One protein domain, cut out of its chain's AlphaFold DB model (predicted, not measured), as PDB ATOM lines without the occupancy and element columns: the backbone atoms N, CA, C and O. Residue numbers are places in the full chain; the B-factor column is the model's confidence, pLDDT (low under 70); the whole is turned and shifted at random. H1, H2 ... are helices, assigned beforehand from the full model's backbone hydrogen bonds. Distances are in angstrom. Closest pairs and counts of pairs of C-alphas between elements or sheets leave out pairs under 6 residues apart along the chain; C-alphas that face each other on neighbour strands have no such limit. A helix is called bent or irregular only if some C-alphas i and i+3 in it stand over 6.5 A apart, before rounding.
ATOM      1  N   SER A   8     -27.163   6.280   6.913       87.25
ATOM      2  CA  SER A   8     -27.826   5.759   8.116       87.25
ATOM      3  C   SER A   8     -27.038   4.618   8.771       87.25
ATOM      4  O   SER A   8     -26.936   4.556   9.994       87.25
ATOM      5  N   SER A   9     -26.425   3.743   7.970       90.06
ATOM      6  CA  SER A   9     -25.562   2.661   8.457       90.06
ATOM      7  C   SER A   9     -24.310   3.176   9.166       90.06
ATOM      8  O   SER A   9     -23.901   2.585  10.162       90.06
ATOM      9  N   PHE A  10     -23.728   4.282   8.695       93.38
ATOM     10  CA  PHE A  10     -22.567   4.892   9.336       93.38
ATOM     11  C   PHE A  10     -22.943   5.508  10.685       93.38
ATOM     12  O   PHE A  10     -22.297   5.225  11.687       93.38
ATOM     13  N   TYR A  11     -24.044   6.260  10.753       94.38
ATOM     14  CA  TYR A  11     -24.513   6.825  12.022       94.38
ATOM     15  C   TYR A  11     -24.894   5.742  13.040       94.38
ATOM     16  O   TYR A  11     -24.585   5.870  14.221       94.38
ATOM     17  N   LYS A  12     -25.479   4.624  12.589       94.06
ATOM     18  CA  LYS A  12     -25.726   3.454  13.449       94.06
ATOM     19  C   LYS A  12     -24.437   2.853  14.009       94.06
ATOM     20  O   LYS A  12     -24.439   2.461  15.170       94.06
ATOM     21  N   LEU A  13     -23.378   2.780  13.198       94.44
ATOM     22  CA  LEU A  13     -22.055   2.315  13.623       94.44
ATOM     23  C   LEU A  13     -21.425   3.265  14.652       94.44
ATOM     24  O   LEU A  13     -20.851   2.818  15.639       94.44
ATOM     25  N   LEU A  14     -21.547   4.578  14.451       94.25
ATOM     26  CA  LEU A  14     -21.059   5.543  15.434       94.25
ATOM     27  C   LEU A  14     -21.822   5.424  16.760       94.25
ATOM     28  O   LEU A  14     -21.201   5.349  17.819       94.25
ATOM     29  N   ASN A  15     -23.156   5.349  16.704       94.19
ATOM     30  CA  ASN A  15     -23.984   5.233  17.902       94.19
ATOM     31  C   ASN A  15     -23.704   3.931  18.666       94.19
ATOM     32  O   ASN A  15     -23.607   3.945  19.886       94.19
ATOM     33  N   SER A  16     -23.508   2.805  17.974       94.00
ATOM     34  CA  SER A  16     -23.167   1.550  18.649       94.00
ATOM     35  C   SER A  16     -21.817   1.610  19.364       94.00
ATOM     36  O   SER A  16     -21.692   1.055  20.457       94.00
ATOM     37  N   ILE A  17     -20.820   2.288  18.786       93.38
ATOM     38  CA  ILE A  17     -19.521   2.496  19.439       93.38
ATOM     39  C   ILE A  17     -19.678   3.407  20.659       93.38
ATOM     40  O   ILE A  17     -19.169   3.053  21.725       93.38
ATOM     41  N   LYS A  18     -20.431   4.513  20.528       93.56
ATOM     42  CA  LYS A  18     -20.787   5.414  21.640       93.56
ATOM     43  C   LYS A  18     -21.469   4.666  22.793       93.56
ATOM     44  O   LYS A  18     -21.195   4.941  23.954       93.56
ATOM     45  N   GLU A  19     -22.319   3.688  22.486       92.69
ATOM     46  CA  GLU A  19     -23.059   2.883  23.471       92.69
ATOM     47  C   GLU A  19     -22.251   1.744  24.118       92.69
ATOM     48  O   GLU A  19     -22.794   1.013  24.949       92.69
ATOM     49  N   GLY A  20     -20.978   1.548  23.759       89.81
ATOM     50  CA  GLY A  20     -20.141   0.529  24.403       89.81
ATOM     51  C   GLY A  20     -19.514  -0.508  23.474       89.81
ATOM     52  O   GLY A  20     -18.675  -1.279  23.939       89.81
ATOM     53  N   LYS A  21     -19.884  -0.562  22.184       92.38
ATOM     54  CA  LYS A  21     -19.418  -1.611  21.250       92.38
ATOM     55  C   LYS A  21     -18.040  -1.312  20.662       92.38
ATOM     56  O   LYS A  21     -17.883  -1.113  19.456       92.38
ATOM     57  N   SER A  22     -17.032  -1.254  21.527       88.62
ATOM     58  CA  SER A  22     -15.646  -0.942  21.159       88.62
ATOM     59  C   SER A  22     -15.032  -1.945  20.175       88.62
ATOM     60  O   SER A  22     -14.126  -1.588  19.422       88.62
ATOM     61  N   GLU A  23     -15.567  -3.165  20.079       91.50
ATOM     62  CA  GLU A  23     -15.166  -4.159  19.079       91.50
ATOM     63  C   GLU A  23     -15.417  -3.710  17.628       91.50
ATOM     64  O   GLU A  23     -14.865  -4.298  16.699       91.50
ATOM     65  N   GLN A  24     -16.224  -2.663  17.422       92.25
ATOM     66  CA  GLN A  24     -16.549  -2.109  16.106       92.25
ATOM     67  C   GLN A  24     -15.637  -0.944  15.687       92.25
ATOM     68  O   GLN A  24     -15.725  -0.490  14.547       92.25
ATOM     69  N   ILE A  25     -14.728  -0.485  16.557       90.94
ATOM     70  CA  ILE A  25     -13.766   0.587  16.242       90.94
ATOM     71  C   ILE A  25     -12.924   0.275  14.990       90.94
ATOM     72  O   ILE A  25     -12.812   1.157  14.140       90.94
ATOM     73  N   PRO A  26     -12.397  -0.952  14.784       93.38
ATOM     74  CA  PRO A  26     -11.647  -1.261  13.565       93.38
ATOM     75  C   PRO A  26     -12.475  -1.080  12.287       93.38
ATOM     76  O   PRO A  26     -11.962  -0.580  11.289       93.38
ATOM     77  N   LEU A  27     -13.765  -1.437  12.330       92.88
ATOM     78  CA  LEU A  27     -14.686  -1.240  11.210       92.88
ATOM     79  C   LEU A  27     -14.940   0.252  10.955       92.88
ATOM     80  O   LEU A  27     -15.035   0.673   9.802       92.88
ATOM     81  N   LEU A  28     -15.039   1.060  12.014       92.81
ATOM     82  CA  LEU A  28     -15.161   2.511  11.888       92.81
ATOM     83  C   LEU A  28     -13.920   3.121  11.231       92.81
ATOM     84  O   LEU A  28     -14.063   3.897  10.287       92.81
ATOM     85  N   ASP A  29     -12.723   2.758  11.690       91.81
ATOM     86  CA  ASP A  29     -11.465   3.257  11.128       91.81
ATOM     87  C   ASP A  29     -11.308   2.859   9.649       91.81
ATOM     88  O   ASP A  29     -10.935   3.693   8.820       91.81
ATOM     89  N   GLU A  30     -11.650   1.615   9.293       92.56
ATOM     90  CA  GLU A  30     -11.678   1.149   7.900       92.56
ATOM     91  C   GLU A  30     -12.658   1.977   7.057       92.56
ATOM     92  O   GLU A  30     -12.294   2.486   5.996       92.56
ATOM     93  N   THR A  31     -13.872   2.199   7.570       92.38
ATOM     94  CA  THR A  31     -14.909   2.969   6.872       92.38
ATOM     95  C   THR A  31     -14.490   4.429   6.658       92.38
ATOM     96  O   THR A  31     -14.655   4.968   5.565       92.38
ATOM     97  N   SER A  43     -21.726   7.938  -6.835       92.50
ATOM     98  CA  SER A  43     -21.992   9.229  -7.471       92.50
ATOM     99  C   SER A  43     -21.113  10.327  -6.868       92.50
ATOM    100  O   SER A  43     -20.532  10.143  -5.799       92.50
ATOM    101  N   PHE A  44     -21.071  11.505  -7.503       92.62
ATOM    102  CA  PHE A  44     -20.379  12.674  -6.937       92.62
ATOM    103  C   PHE A  44     -20.959  13.106  -5.582       92.62
ATOM    104  O   PHE A  44     -20.247  13.646  -4.742       92.62
ATOM    105  N   LEU A  45     -22.264  12.893  -5.391       93.75
ATOM    106  CA  LEU A  45     -22.982  13.207  -4.165       93.75
ATOM    107  C   LEU A  45     -22.554  12.274  -3.032       93.75
ATOM    108  O   LEU A  45     -22.233  12.733  -1.941       93.75
ATOM    109  N   ASP A  46     -22.505  10.979  -3.329       93.31
ATOM    110  CA  ASP A  46     -22.039   9.941  -2.413       93.31
ATOM    111  C   ASP A  46     -20.564  10.144  -2.032       93.31
ATOM    112  O   ASP A  46     -20.208  10.092  -0.859       93.31
ATOM    113  N   GLU A  47     -19.714  10.487  -3.005       94.25
ATOM    114  CA  GLU A  47     -18.302  10.805  -2.757       94.25
ATOM    115  C   GLU A  47     -18.130  12.054  -1.886       94.25
ATOM    116  O   GLU A  47     -17.341  12.046  -0.944       94.25
ATOM    117  N   LEU A  48     -18.889  13.121  -2.163       94.81
ATOM    118  CA  LEU A  48     -18.860  14.340  -1.356       94.81
ATOM    119  C   LEU A  48     -19.300  14.070   0.086       94.81
ATOM    120  O   LEU A  48     -18.655  14.551   1.014       94.81
ATOM    121  N   GLY A  49     -20.382  13.312   0.271       95.19
ATOM    122  CA  GLY A  49     -20.886  12.968   1.598       95.19
ATOM    123  C   GLY A  49     -19.942  12.040   2.366       95.19
ATOM    124  O   GLY A  49     -19.658  12.306   3.528       95.19
ATOM    125  N   SER A  50     -19.376  11.027   1.703       94.94
ATOM    126  CA  SER A  50     -18.369  10.133   2.294       94.94
ATOM    127  C   SER A  50     -17.150  10.925   2.765       94.94
ATOM    128  O   SER A  50     -16.766  10.863   3.932       94.94
ATOM    129  N   LEU A  51     -16.591  11.766   1.891       95.31
ATOM    130  CA  LEU A  51     -15.458  12.622   2.234       95.31
ATOM    131  C   LEU A  51     -15.773  13.528   3.434       95.31
ATOM    132  O   LEU A  51     -14.943  13.693   4.325       95.31
ATOM    133  N   TYR A  52     -16.981  14.086   3.483       96.69
ATOM    134  CA  TYR A  52     -17.440  14.899   4.606       96.69
ATOM    135  C   TYR A  52     -17.578  14.121   5.905       96.69
ATOM    136  O   TYR A  52     -17.185  14.649   6.936       96.69
ATOM    137  N   LEU A  53     -18.055  12.879   5.881       96.19
ATOM    138  CA  LEU A  53     -18.077  12.037   7.079       96.19
ATOM    139  C   LEU A  53     -16.668  11.787   7.614       96.19
ATOM    140  O   LEU A  53     -16.433  11.928   8.811       96.19
ATOM    141  N   SER A  54     -15.719  11.484   6.729       96.06
ATOM    142  CA  SER A  54     -14.321  11.277   7.117       96.06
ATOM    143  C   SER A  54     -13.714  12.526   7.777       96.06
ATOM    144  O   SER A  54     -13.134  12.452   8.866       96.06
ATOM    145  N   ILE A  55     -13.917  13.699   7.166       96.62
ATOM    146  CA  ILE A  55     -13.440  14.979   7.709       96.62
ATOM    147  C   ILE A  55     -14.171  15.321   9.008       96.62
ATOM    148  O   ILE A  55     -13.531  15.662   9.994       96.62
ATOM    149  N   GLY A  56     -15.499  15.208   9.028       97.06
ATOM    150  CA  GLY A  56     -16.338  15.528  10.178       97.06
ATOM    151  C   GLY A  56     -15.954  14.720  11.414       97.06
ATOM    152  O   GLY A  56     -15.811  15.298  12.485       97.06
ATOM    153  N   MET A  57     -15.689  13.420  11.264       96.62
ATOM    154  CA  MET A  57     -15.210  12.585  12.371       96.62
ATOM    155  C   MET A  57     -13.810  12.974  12.841       96.62
ATOM    156  O   MET A  57     -13.567  13.072  14.041       96.62
ATOM    157  N   THR A  58     -12.893  13.229  11.907       96.00
ATOM    158  CA  THR A  58     -11.531  13.671  12.244       96.00
ATOM    159  C   THR A  58     -11.564  14.980  13.034       96.00
ATOM    160  O   THR A  58     -10.890  15.129  14.051       96.00
ATOM    161  N   GLU A  59     -12.392  15.921  12.593       97.12
ATOM    162  CA  GLU A  59     -12.528  17.234  13.209       97.12
ATOM    163  C   GLU A  59     -13.317  17.200  14.517       97.12
ATOM    164  O   GLU A  59     -13.000  17.969  15.418       97.12
ATOM    165  N   LEU A  60     -14.268  16.275  14.676       97.12
ATOM    166  CA  LEU A  60     -14.902  15.994  15.964       97.12
ATOM    167  C   LEU A  60     -13.857  15.541  16.991       97.12
ATOM    168  O   LEU A  60     -13.803  16.091  18.090       97.12
ATOM    169  N   TYR A  61     -12.991  14.591  16.624       96.12
ATOM    170  CA  TYR A  61     -11.923  14.121  17.510       96.12
ATOM    171  C   TYR A  61     -10.927  15.227  17.858       96.12
ATOM    172  O   TYR A  61     -10.514  15.349  19.012       96.12
ATOM    173  N   ASN A  62     -10.576  16.077  16.890       96.12
ATOM    174  CA  ASN A  62      -9.725  17.241  17.134       96.12
ATOM    175  C   ASN A  62     -10.397  18.245  18.081       96.12
ATOM    176  O   ASN A  62      -9.757  18.741  19.007       96.12
ATOM    177  N   PHE A  63     -11.686  18.520  17.869       96.44
ATOM    178  CA  PHE A  63     -12.455  19.462  18.676       96.44
ATOM    179  C   PHE A  63     -12.579  18.990  20.127       96.44
ATOM    180  O   PHE A  63     -12.343  19.778  21.044       96.44
ATOM    181  N   ALA A  64     -12.900  17.708  20.329       95.25
ATOM    182  CA  ALA A  64     -13.034  17.079  21.643       95.25
ATOM    183  C   ALA A  64     -11.688  16.701  22.287       95.25
ATOM    184  O   ALA A  64     -11.630  16.427  23.483       95.25
ATOM    185  N   ASN A  65     -10.596  16.714  21.515       94.44
ATOM    186  CA  ASN A  65      -9.257  16.311  21.947       94.44
ATOM    187  C   ASN A  65      -9.190  14.861  22.482       94.44
ATOM    188  O   ASN A  65      -8.396  14.550  23.370       94.44
ATOM    189  N   THR A  66     -10.013  13.971  21.926       94.12
ATOM    190  CA  THR A  66     -10.017  12.522  22.180       94.12
ATOM    191  C   THR A  66     -10.542  11.790  20.942       94.12
ATOM    192  O   THR A  66     -11.275  12.366  20.138       94.12
ATOM    193  N   ARG A  67     -10.150  10.523  20.763       92.44
ATOM    194  CA  ARG A  67     -10.698   9.631  19.721       92.44
ATOM    195  C   ARG A  67     -11.742   8.659  20.272       92.44
ATOM    196  O   ARG A  67     -12.248   7.829  19.521       92.44
ATOM    197  N   ASP A  68     -12.034   8.731  21.567       92.69
ATOM    198  CA  ASP A  68     -13.003   7.858  22.210       92.69
ATOM    199  C   ASP A  68     -14.417   8.443  22.074       92.69
ATOM    200  O   ASP A  68     -14.759   9.460  22.677       92.69
ATOM    201  N   LEU A  69     -15.251   7.797  21.254       92.81
ATOM    202  CA  LEU A  69     -16.637   8.217  21.052       92.81
ATOM    203  C   LEU A  69     -17.511   8.048  22.294       92.81
ATOM    204  O   LEU A  69     -18.493   8.775  22.427       92.81
ATOM    205  N   GLN A  70     -17.176   7.119  23.189       92.81
ATOM    206  CA  GLN A  70     -17.897   6.958  24.450       92.81
ATOM    207  C   GLN A  70     -17.595   8.141  25.360       92.81
ATOM    208  O   GLN A  70     -18.522   8.735  25.899       92.81
ATOM    209  N   GLU A  71     -16.322   8.538  25.471       93.75
ATOM    210  CA  GLU A  71     -15.948   9.748  26.213       93.75
ATOM    211  C   GLU A  71     -16.650  10.982  25.645       93.75
ATOM    212  O   GLU A  71     -17.214  11.760  26.410       93.75
ATOM    213  N   ILE A  72     -16.678  11.131  24.316       94.81
ATOM    214  CA  ILE A  72     -17.365  12.245  23.645       94.81
ATOM    215  C   ILE A  72     -18.863  12.254  23.967       94.81
ATOM    216  O   ILE A  72     -19.411  13.310  24.273       94.81
ATOM    217  N   GLY A  73     -19.517  11.091  23.937       92.88
ATOM    218  CA  GLY A  73     -20.940  10.952  24.258       92.88
ATOM    219  C   GLY A  73     -21.292  11.178  25.732       92.88
ATOM    220  O   GLY A  73     -22.469  11.273  26.069       92.88
ATOM    221  N   LEU A  74     -20.295  11.253  26.616       94.06
ATOM    222  CA  LEU A  74     -20.466  11.553  28.040       94.06
ATOM    223  C   LEU A  74     -20.156  13.018  28.380       94.06
ATOM    224  O   LEU A  74     -20.288  13.406  29.543       94.06
ATOM    225  N   ILE A  75     -19.743  13.830  27.400       94.12
ATOM    226  CA  ILE A  75     -19.492  15.259  27.600       94.12
ATOM    227  C   ILE A  75     -20.821  15.948  27.904       94.12
ATOM    228  O   ILE A  75     -21.753  15.947  27.099       94.12
ATOM    229  N   ASP A  76     -20.896  16.562  29.078       93.50
ATOM    230  CA  ASP A  76     -22.051  17.341  29.488       93.50
ATOM    231  C   ASP A  76     -22.059  18.740  28.851       93.50
ATOM    232  O   ASP A  76     -21.170  19.152  28.099       93.50
ATOM    233  N   LYS A  77     -23.103  19.507  29.162       92.19
ATOM    234  CA  LYS A  77     -23.280  20.850  28.614       92.19
ATOM    235  C   LYS A  77     -22.105  21.785  28.940       92.19
ATOM    236  O   LYS A  77     -21.665  22.525  28.065       92.19
ATOM    237  N   GLU A  78     -21.592  21.753  30.170       94.81
ATOM    238  CA  GLU A  78     -20.478  22.614  30.596       94.81
ATOM    239  C   GLU A  78     -19.174  22.240  29.871       94.81
ATOM    240  O   GLU A  78     -18.400  23.117  29.463       94.81
ATOM    241  N   GLY A  79     -18.952  20.943  29.639       95.00
ATOM    242  CA  GLY A  79     -17.858  20.436  28.819       95.00
ATOM    243  C   GLY A  79     -17.929  20.944  27.378       95.00
ATOM    244  O   GLY A  79     -16.941  21.481  26.865       95.00
ATOM    245  N   TRP A  80     -19.101  20.874  26.742       94.50
ATOM    246  CA  TRP A  80     -19.301  21.397  25.385       94.50
ATOM    247  C   TRP A  80     -19.140  22.919  25.292       94.50
ATOM    248  O   TRP A  80     -18.537  23.414  24.333       94.50
ATOM    249  N   GLU A  81     -19.609  23.673  26.288       94.44
ATOM    250  CA  GLU A  81     -19.404  25.127  26.378       94.44
ATOM    251  C   GLU A  81     -17.912  25.480  26.523       94.44
ATOM    252  O   GLU A  81     -17.410  26.403  25.866       94.44
ATOM    253  N   THR A  82     -17.170  24.705  27.319       95.94
ATOM    254  CA  THR A  82     -15.719  24.865  27.498       95.94
ATOM    255  C   THR A  82     -14.959  24.589  26.202       95.94
ATOM    256  O   THR A  82     -14.106  25.385  25.797       95.94
ATOM    257  N   LEU A  83     -15.281  23.488  25.516       95.75
ATOM    258  CA  LEU A  83     -14.672  23.141  24.232       95.75
ATOM    259  C   LEU A  83     -14.995  24.183  23.157       95.75
ATOM    260  O   LEU A  83     -14.097  24.594  22.421       95.75
ATOM    261  N   SER A  84     -16.233  24.675  23.108       94.94
ATOM    262  CA  SER A  84     -16.637  25.730  22.171       94.94
ATOM    263  C   SER A  84     -15.894  27.038  22.431       94.94
ATOM    264  O   SER A  84     -15.416  27.679  21.495       94.94
ATOM    265  N   SER A  85     -15.705  27.401  23.701       94.81
ATOM    266  CA  SER A  85     -14.924  28.582  24.091       94.81
ATOM    267  C   SER A  85     -13.450  28.449  23.698       94.81
ATOM    268  O   SER A  85     -12.868  29.385  23.150       94.81
ATOM    269  N   LYS A  86     -12.847  27.271  23.919       94.94
ATOM    270  CA  LYS A  86     -11.454  26.974  23.542       94.94
ATOM    271  C   LYS A  86     -11.241  27.048  22.030       94.94
ATOM    272  O   LYS A  86     -10.241  27.604  21.584       94.94
ATOM    273  N   ASN A  87     -12.176  26.502  21.257       93.38
ATOM    274  CA  ASN A  87     -12.131  26.506  19.795       93.38
ATOM    275  C   ASN A  87     -12.666  27.813  19.176       93.38
ATOM    276  O   ASN A  87     -12.629  27.965  17.959       93.38
ATOM    277  N   GLN A  88     -13.133  28.762  20.000       94.31
ATOM    278  CA  GLN A  88     -13.738  30.040  19.592       94.31
ATOM    279  C   GLN A  88     -14.956  29.884  18.666       94.31
ATOM    280  O   GLN A  88     -15.302  30.799  17.916       94.31
ATOM    281  N   GLN A  89     -15.596  28.716  18.697       94.88
ATOM    282  CA  GLN A  89     -16.665  28.355  17.784       94.88
ATOM    283  C   GLN A  89     -17.471  27.172  18.329       94.88
ATOM    284  O   GLN A  89     -16.905  26.230  18.876       94.88
ATOM    285  N   GLU A  90     -18.790  27.202  18.135       95.38
ATOM    286  CA  GLU A  90     -19.669  26.068  18.443       95.38
ATOM    287  C   GLU A  90     -19.394  24.880  17.513       95.38
ATOM    288  O   GLU A  90     -19.155  25.065  16.313       95.38
ATOM    289  N   LEU A  91     -19.492  23.658  18.050       95.25
ATOM    290  CA  LEU A  91     -19.176  22.422  17.326       95.25
ATOM    291  C   LEU A  91     -19.890  22.305  15.963       95.25
ATOM    292  O   LEU A  91     -19.197  22.051  14.974       95.25
ATOM    293  N   PRO A  92     -21.217  22.528  15.832       96.25
ATOM    294  CA  PRO A  92     -21.878  22.382  14.536       96.25
ATOM    295  C   PRO A  92     -21.294  23.316  13.469       96.25
ATOM    296  O   PRO A  92     -21.060  22.922  12.324       96.25
ATOM    297  N   VAL A  93     -21.003  24.561  13.856       96.50
ATOM    298  CA  VAL A  93     -20.438  25.562  12.945       96.50
ATOM    299  C   VAL A  93     -18.979  25.229  12.622       96.50
ATOM    300  O   VAL A  93     -18.566  25.371  11.469       96.50
ATOM    301  N   TYR A  94     -18.219  24.750  13.611       97.19
ATOM    302  CA  TYR A  94     -16.840  24.296  13.439       97.19
ATOM    303  C   TYR A  94     -16.754  23.166  12.403       97.19
ATOM    304  O   TYR A  94     -16.049  23.304  11.401       97.19
ATOM    305  N   LEU A  95     -17.536  22.094  12.575       97.75
ATOM    306  CA  LEU A  95     -17.542  20.943  11.665       97.75
ATOM    307  C   LEU A  95     -17.929  21.345  10.237       97.75
ATOM    308  O   LEU A  95     -17.232  21.003   9.277       97.75
ATOM    309  N   ALA A  96     -19.018  22.107  10.087       97.56
ATOM    310  CA  ALA A  96     -19.481  22.554   8.779       97.56
ATOM    311  C   ALA A  96     -18.419  23.392   8.050       97.56
ATOM    312  O   ALA A  96     -18.193  23.199   6.850       97.56
ATOM    313  N   ASN A  97     -17.738  24.292   8.765       97.25
ATOM    314  CA  ASN A  97     -16.676  25.110   8.191       97.25
ATOM    315  C   ASN A  97     -15.483  24.264   7.755       97.25
ATOM    316  O   ASN A  97     -15.055  24.405   6.610       97.25
ATOM    317  N   LYS A  98     -15.001  23.347   8.601       97.56
ATOM    318  CA  LYS A  98     -13.850  22.496   8.270       97.56
ATOM    319  C   LYS A  98     -14.081  21.640   7.029       97.56
ATOM    320  O   LYS A  98     -13.221  21.590   6.150       97.56
ATOM    321  N   MET A  99     -15.265  21.044   6.894       97.38
ATOM    322  CA  MET A  99     -15.637  20.289   5.690       97.38
ATOM    323  C   MET A  99     -15.613  21.164   4.425       97.38
ATOM    324  O   MET A  99     -15.068  20.775   3.389       97.38
ATOM    325  N   ILE A 100     -16.172  22.376   4.503       96.44
ATOM    326  CA  ILE A 100     -16.228  23.312   3.370       96.44
ATOM    327  C   ILE A 100     -14.833  23.847   3.009       96.44
ATOM    328  O   ILE A 100     -14.516  23.975   1.822       96.44
ATOM    329  N   GLU A 101     -14.019  24.189   4.007       96.00
ATOM    330  CA  GLU A 101     -12.633  24.646   3.845       96.00
ATOM    331  C   GLU A 101     -11.795  23.578   3.148       96.00
ATOM    332  O   GLU A 101     -11.194  23.858   2.109       96.00
ATOM    333  N   TYR A 102     -11.874  22.333   3.619       95.19
ATOM    334  CA  TYR A 102     -11.125  21.221   3.046       95.19
ATOM    335  C   TYR A 102     -11.371  21.057   1.539       95.19
ATOM    336  O   TYR A 102     -10.425  20.929   0.758       95.19
ATOM    337  N   ILE A 103     -12.632  21.104   1.092       93.31
ATOM    338  CA  ILE A 103     -12.979  20.980  -0.336       93.31
ATOM    339  C   ILE A 103     -12.394  22.120  -1.168       93.31
ATOM    340  O   ILE A 103     -11.981  21.900  -2.314       93.31
ATOM    341  N   LYS A 104     -12.388  23.338  -0.615       90.62
ATOM    342  CA  LYS A 104     -11.860  24.529  -1.287       90.62
ATOM    343  C   LYS A 104     -10.342  24.447  -1.425       90.62
ATOM    344  O   LYS A 104      -9.833  24.665  -2.523       90.62
ATOM    345  N   GLU A 105      -9.643  24.107  -0.348       92.31
ATOM    346  CA  GLU A 105      -8.179  24.071  -0.296       92.31
ATOM    347  C   GLU A 105      -7.597  22.927  -1.129       92.31
ATOM    348  O   GLU A 105      -6.640  23.120  -1.880       92.31
ATOM    349  N   ASN A 106      -8.239  21.757  -1.100       89.44
ATOM    350  CA  ASN A 106      -7.756  20.553  -1.779       89.44
ATOM    351  C   ASN A 106      -8.287  20.399  -3.211       89.44
ATOM    352  O   ASN A 106      -8.156  19.338  -3.809       89.44
ATOM    353  N   LYS A 107      -8.919  21.438  -3.782       91.25
ATOM    354  CA  LYS A 107      -9.457  21.442  -5.161       91.25
ATOM    355  C   LYS A 107     -10.380  20.252  -5.480       91.25
ATOM    356  O   LYS A 107     -10.559  19.905  -6.650       91.25
ATOM    357  N   LYS A 108     -11.043  19.681  -4.467       93.06
ATOM    358  CA  LYS A 108     -11.867  18.465  -4.587       93.06
ATOM    359  C   LYS A 108     -13.031  18.620  -5.561       93.06
ATOM    360  O   LYS A 108     -13.370  17.681  -6.271       93.06
ATOM    361  N   VAL A 109     -13.576  19.833  -5.691       93.44
ATOM    362  CA  VAL A 109     -14.607  20.154  -6.697       93.44
ATOM    363  C   VAL A 109     -14.136  19.826  -8.113       93.44
ATOM    364  O   VAL A 109     -14.893  19.257  -8.894       93.44
ATOM    365  N   LYS A 110     -12.889  20.175  -8.445       94.44
ATOM    366  CA  LYS A 110     -12.318  19.927  -9.769       94.44
ATOM    367  C   LYS A 110     -12.050  18.437  -9.980       94.44
ATOM    368  O   LYS A 110     -12.330  17.917 -11.055       94.44
ATOM    369  N   GLU A 111     -11.544  17.750  -8.958       93.75
ATOM    370  CA  GLU A 111     -11.308  16.300  -9.001       93.75
ATOM    371  C   GLU A 111     -12.608  15.527  -9.251       93.75
ATOM    372  O   GLU A 111     -12.694  14.765 -10.214       93.75
ATOM    373  N   MET A 112     -13.653  15.803  -8.465       93.69
ATOM    374  CA  MET A 112     -14.978  15.198  -8.633       93.69
ATOM    375  C   MET A 112     -15.611  15.569  -9.978       93.69
ATOM    376  O   MET A 112     -16.206  14.716 -10.633       93.69
ATOM    377  N   SER A 113     -15.463  16.824 -10.421       95.44
ATOM    378  CA  SER A 113     -15.959  17.282 -11.725       95.44
ATOM    379  C   SER A 113     -15.387  16.442 -12.865       95.44
ATOM    380  O   SER A 113     -16.144  15.970 -13.716       95.44
ATOM    381  N   ASN A 114     -14.076  16.194 -12.835       95.19
ATOM    382  CA  ASN A 114     -13.395  15.366 -13.825       95.19
ATOM    383  C   ASN A 114     -13.802  13.890 -13.716       95.19
ATOM    384  O   ASN A 114     -14.109  13.274 -14.733       95.19
ATOM    385  N   LYS A 115     -13.825  13.329 -12.498       93.81
ATOM    386  CA  LYS A 115     -14.148  11.912 -12.253       93.81
ATOM    387  C   LYS A 115     -15.562  11.554 -12.708       93.81
ATOM    388  O   LYS A 115     -15.760  10.529 -13.349       93.81
ATOM    389  N   TRP A 116     -16.534  12.406 -12.392       94.62
ATOM    390  CA  TRP A 116     -17.953  12.140 -12.637       94.62
ATOM    391  C   TRP A 116     -18.491  12.772 -13.921       94.62
ATOM    392  O   TRP A 116     -19.660  12.578 -14.241       94.62
ATOM    393  N   ASN A 117     -17.659  13.513 -14.662       95.69
ATOM    394  CA  ASN A 117     -18.051  14.255 -15.862       95.69
ATOM    395  C   ASN A 117     -19.244  15.206 -15.615       95.69
ATOM    396  O   ASN A 117     -20.209  15.264 -16.378       95.69
ATOM    397  N   ILE A 118     -19.185  15.952 -14.509       95.31
ATOM    398  CA  ILE A 118     -20.223  16.901 -14.078       95.31
ATOM    399  C   ILE A 118     -19.598  18.286 -13.948       95.31
ATOM    400  O   ILE A 118     -18.453  18.423 -13.529       95.31
ATOM    401  N   LYS A 119     -20.345  19.344 -14.281       95.75
ATOM    402  CA  LYS A 119     -19.859  20.725 -14.142       95.75
ATOM    403  C   LYS A 119     -19.567  21.049 -12.675       95.75
ATOM    404  O   LYS A 119     -20.422  20.832 -11.821       95.75
ATOM    405  N   GLU A 120     -18.432  21.692 -12.398       95.31
ATOM    406  CA  GLU A 120     -18.085  22.161 -11.043       95.31
ATOM    407  C   GLU A 120     -19.217  22.954 -10.370       95.31
ATOM    408  O   GLU A 120     -19.443  22.831  -9.168       95.31
ATOM    409  N   GLY A 121     -19.940  23.768 -11.147       93.75
ATOM    410  CA  GLY A 121     -21.069  24.557 -10.657       93.75
ATOM    411  C   GLY A 121     -22.201  23.711 -10.069       93.75
ATOM    412  O   GLY A 121     -22.829  24.156  -9.116       93.75
ATOM    413  N   GLU A 122     -22.435  22.497 -10.576       93.69
ATOM    414  CA  GLU A 122     -23.430  21.583 -10.002       93.69
ATOM    415  C   GLU A 122     -22.958  21.052  -8.650       93.69
ATOM    416  O   GLU A 122     -23.690  21.147  -7.672       93.69
ATOM    417  N   ILE A 123     -21.699  20.621  -8.545       94.00
ATOM    418  CA  ILE A 123     -21.111  20.141  -7.284       94.00
ATOM    419  C   ILE A 123     -21.169  21.239  -6.211       94.00
ATOM    420  O   ILE A 123     -21.581  20.996  -5.074       94.00
ATOM    421  N   ARG A 124     -20.839  22.487  -6.580       94.25
ATOM    422  CA  ARG A 124     -20.856  23.645  -5.668       94.25
ATOM    423  C   ARG A 124     -22.223  23.909  -5.037       94.25
ATOM    424  O   ARG A 124     -22.260  24.380  -3.902       94.25
ATOM    425  N   LYS A 125     -23.332  23.570  -5.706       94.62
ATOM    426  CA  LYS A 125     -24.692  23.715  -5.144       94.62
ATOM    427  C   LYS A 125     -24.940  22.800  -3.940       94.62
ATOM    428  O   LYS A 125     -25.832  23.087  -3.140       94.62
ATOM    429  N   HIS A 126     -24.169  21.720  -3.808       95.00
ATOM    430  CA  HIS A 126     -24.345  20.716  -2.759       95.00
ATOM    431  C   HIS A 126     -23.372  20.877  -1.588       95.00
ATOM    432  O   HIS A 126     -23.697  20.421  -0.499       95.00
ATOM    433  N   ILE A 127     -22.250  21.587  -1.765       94.69
ATOM    434  CA  ILE A 127     -21.194  21.770  -0.747       94.69
ATOM    435  C   ILE A 127     -21.762  22.160   0.623       94.69
ATOM    436  O   ILE A 127     -21.478  21.502   1.617       94.69
ATOM    437  N   THR A 128     -22.574  23.215   0.695       94.44
ATOM    438  CA  THR A 128     -23.089  23.712   1.982       94.44
ATOM    439  C   THR A 128     -24.212  22.843   2.537       94.44
ATOM    440  O   THR A 128     -24.281  22.630   3.742       94.44
ATOM    441  N   LYS A 129     -25.099  22.335   1.672       94.62
ATOM    442  CA  LYS A 129     -26.223  21.487   2.099       94.62
ATOM    443  C   LYS A 129     -25.727  20.156   2.657       94.62
ATOM    444  O   LYS A 129     -26.221  19.721   3.686       94.62
ATOM    445  N   MET A 130     -24.724  19.565   2.009       95.31
ATOM    446  CA  MET A 130     -24.092  18.336   2.473       95.31
ATOM    447  C   MET A 130     -23.385  18.546   3.806       95.31
ATOM    448  O   MET A 130     -23.541  17.727   4.697       95.31
ATOM    449  N   ALA A 131     -22.659  19.657   3.969       96.50
ATOM    450  CA  ALA A 131     -21.959  19.943   5.220       96.50
ATOM    451  C   ALA A 131     -22.946  19.999   6.391       96.50
ATOM    452  O   ALA A 131     -22.715  19.361   7.404       96.50
ATOM    453  N   ARG A 132     -24.088  20.677   6.209       95.50
ATOM    454  CA  ARG A 132     -25.154  20.724   7.221       95.50
ATOM    455  C   ARG A 132     -25.737  19.349   7.520       95.50
ATOM    456  O   ARG A 132     -25.786  18.976   8.679       95.50
ATOM    457  N   TYR A 133     -26.108  18.594   6.485       94.56
ATOM    458  CA  TYR A 133     -26.670  17.250   6.639       94.56
ATOM    459  C   TYR A 133     -25.732  16.304   7.404       94.56
ATOM    460  O   TYR A 133     -26.171  15.564   8.278       94.56
ATOM    461  N   ILE A 134     -24.435  16.343   7.091       96.25
ATOM    462  CA  ILE A 134     -23.431  15.534   7.783       96.25
ATOM    463  C   ILE A 134     -23.215  16.018   9.219       96.25
ATOM    464  O   ILE A 134     -23.150  15.199  10.129       96.25
ATOM    465  N   THR A 135     -23.136  17.333   9.433       96.56
ATOM    466  CA  THR A 135     -23.043  17.903  10.780       96.56
ATOM    467  C   THR A 135     -24.221  17.462  11.642       96.56
ATOM    468  O   THR A 135     -23.981  16.930  12.715       96.56
ATOM    469  N   GLU A 136     -25.460  17.627  11.175       95.06
ATOM    470  CA  GLU A 136     -26.670  17.211  11.900       95.06
ATOM    471  C   GLU A 136     -26.596  15.732  12.295       95.06
ATOM    472  O   GLU A 136     -26.733  15.412  13.468       95.06
ATOM    473  N   GLY A 137     -26.245  14.843  11.361       94.94
ATOM    474  CA  GLY A 137     -26.131  13.414  11.664       94.94
ATOM    475  C   GLY A 137     -25.010  13.053  12.649       94.94
ATOM    476  O   GLY A 137     -25.147  12.085  13.388       94.94
ATOM    477  N   ILE A 138     -23.907  13.810  12.686       95.50
ATOM    478  CA  ILE A 138     -22.857  13.626  13.702       95.50
ATOM    479  C   ILE A 138     -23.344  14.117  15.072       95.50
ATOM    480  O   ILE A 138     -23.116  13.429  16.066       95.50
ATOM    481  N   ILE A 139     -24.011  15.275  15.126       94.56
ATOM    482  CA  ILE A 139     -24.556  15.839  16.370       94.56
ATOM    483  C   ILE A 139     -25.611  14.905  16.972       94.56
ATOM    484  O   ILE A 139     -25.498  14.554  18.141       94.56
ATOM    485  N   ASP A 140     -26.542  14.409  16.152       92.88
ATOM    486  CA  ASP A 140     -27.583  13.457  16.565       92.88
ATOM    487  C   ASP A 140     -27.012  12.173  17.185       92.88
ATOM    488  O   ASP A 140     -27.686  11.494  17.956       92.88
ATOM    489  N   VAL A 141     -25.784  11.794  16.814       91.06
ATOM    490  CA  VAL A 141     -25.121  10.632  17.401       91.06
ATOM    491  C   VAL A 141     -24.513  10.960  18.757       91.06
ATOM    492  O   VAL A 141     -24.549  10.099  19.627       91.06
ATOM    493  N   ILE A 142     -23.896  12.128  18.938       89.56
ATOM    494  CA  ILE A 142     -23.145  12.438  20.167       89.56
ATOM    495  C   ILE A 142     -24.021  13.000  21.293       89.56
ATOM    496  O   ILE A 142     -23.643  12.832  22.451       89.56
ATOM    497  N   GLU A 143     -25.163  13.614  20.969       81.06
ATOM    498  CA  GLU A 143     -26.214  13.975  21.939       81.06
ATOM    499  C   GLU A 143     -26.988  12.737  22.446       81.06
ATOM    500  O   GLU A 143     -27.569  12.825  23.551       81.06
TER     501      GLU A 143
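What this domain is: This is residues 8 to 31 and 43 to 143 of the 143 residues of the protein "Protein family PM-8" of Prochlorococcus marinus (strain NATL2A) (UniProt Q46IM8). Three long helices, H3, H6 and H8, pack on one another as a triangular core, part aligned and part crossed: H6 and H8 stand at a shallow tilt, while H3 crosses both at a steep one. H7 packs at one end of this core; at the other lie short H4 and H5, and a hairpin of H1 and H2 packs there through H1 on H4 and the last turns of H8. The 125 printed residues hold eight named helices, H1 to H8 in chain order, and no named strand: all helix, compact, with a radius of gyration of the C-alphas of 15.2 A and spans of 44 by 34 by 19 A.

Where its parts are: H8, residues 120 to 142, is 33.1 A long and ends at C-alpha 142 (-23.145, 12.438, 20.167). H3, residues 44 to 64, measures 29.8 A, and H6, residues 91 to 105, 20.8 A. H7 is residues 108 to 116, H4 69 to 73, H5 77 to 86 and H2 22 to 31. H1, residues 8 to 18, begins at C-alpha 8 (-27.826, 5.759, 8.116). H2 and H8 are irregular: C-alphas 23 and 26 are 7.2 A apart, C-alphas 125 and 128 7.3 A.

How they stand to each other: The hub, H8, has a kink of 34 degrees near residue 128. It touches H6, closest C-alphas Ala 131 and Ala 96, 5.1 A, with a shallow tilt of 31 degrees, opposite ways, and it touches H3, closest C-alphas Met 130 and Gly 49, 6.3 A. H3 touches H6 at a steep tilt of 54 degrees, closest C-alphas Gly 56 and Leu 95, 5.7 A. Residues 120 to 124 of H8 touch H7, closest C-alphas Glu 120 and Ser 113, 5.4 A; residues 137 to 142 touch H1, Val 141 and Asn 15, 5.5 A. H1 touches H4, closest C-alphas Lys 18 and Gln 70, 4.3 A. H5 touches no helix. Every O i to N i+4 pair is within hydrogen-bond range in H1, H3, H4, H5, H6 and H7; in H2 4 of 6 are, in H8 16 of 19.

The domain as a whole: The C-alphas farthest apart, Glu 78 and Asn 117, are 47.3 A apart. Residues 32 to 42 are not printed, leaving 17.2 A between C-alphas 31 and 43. The links printed whole are tight. No printed residue is under pLDDT 70.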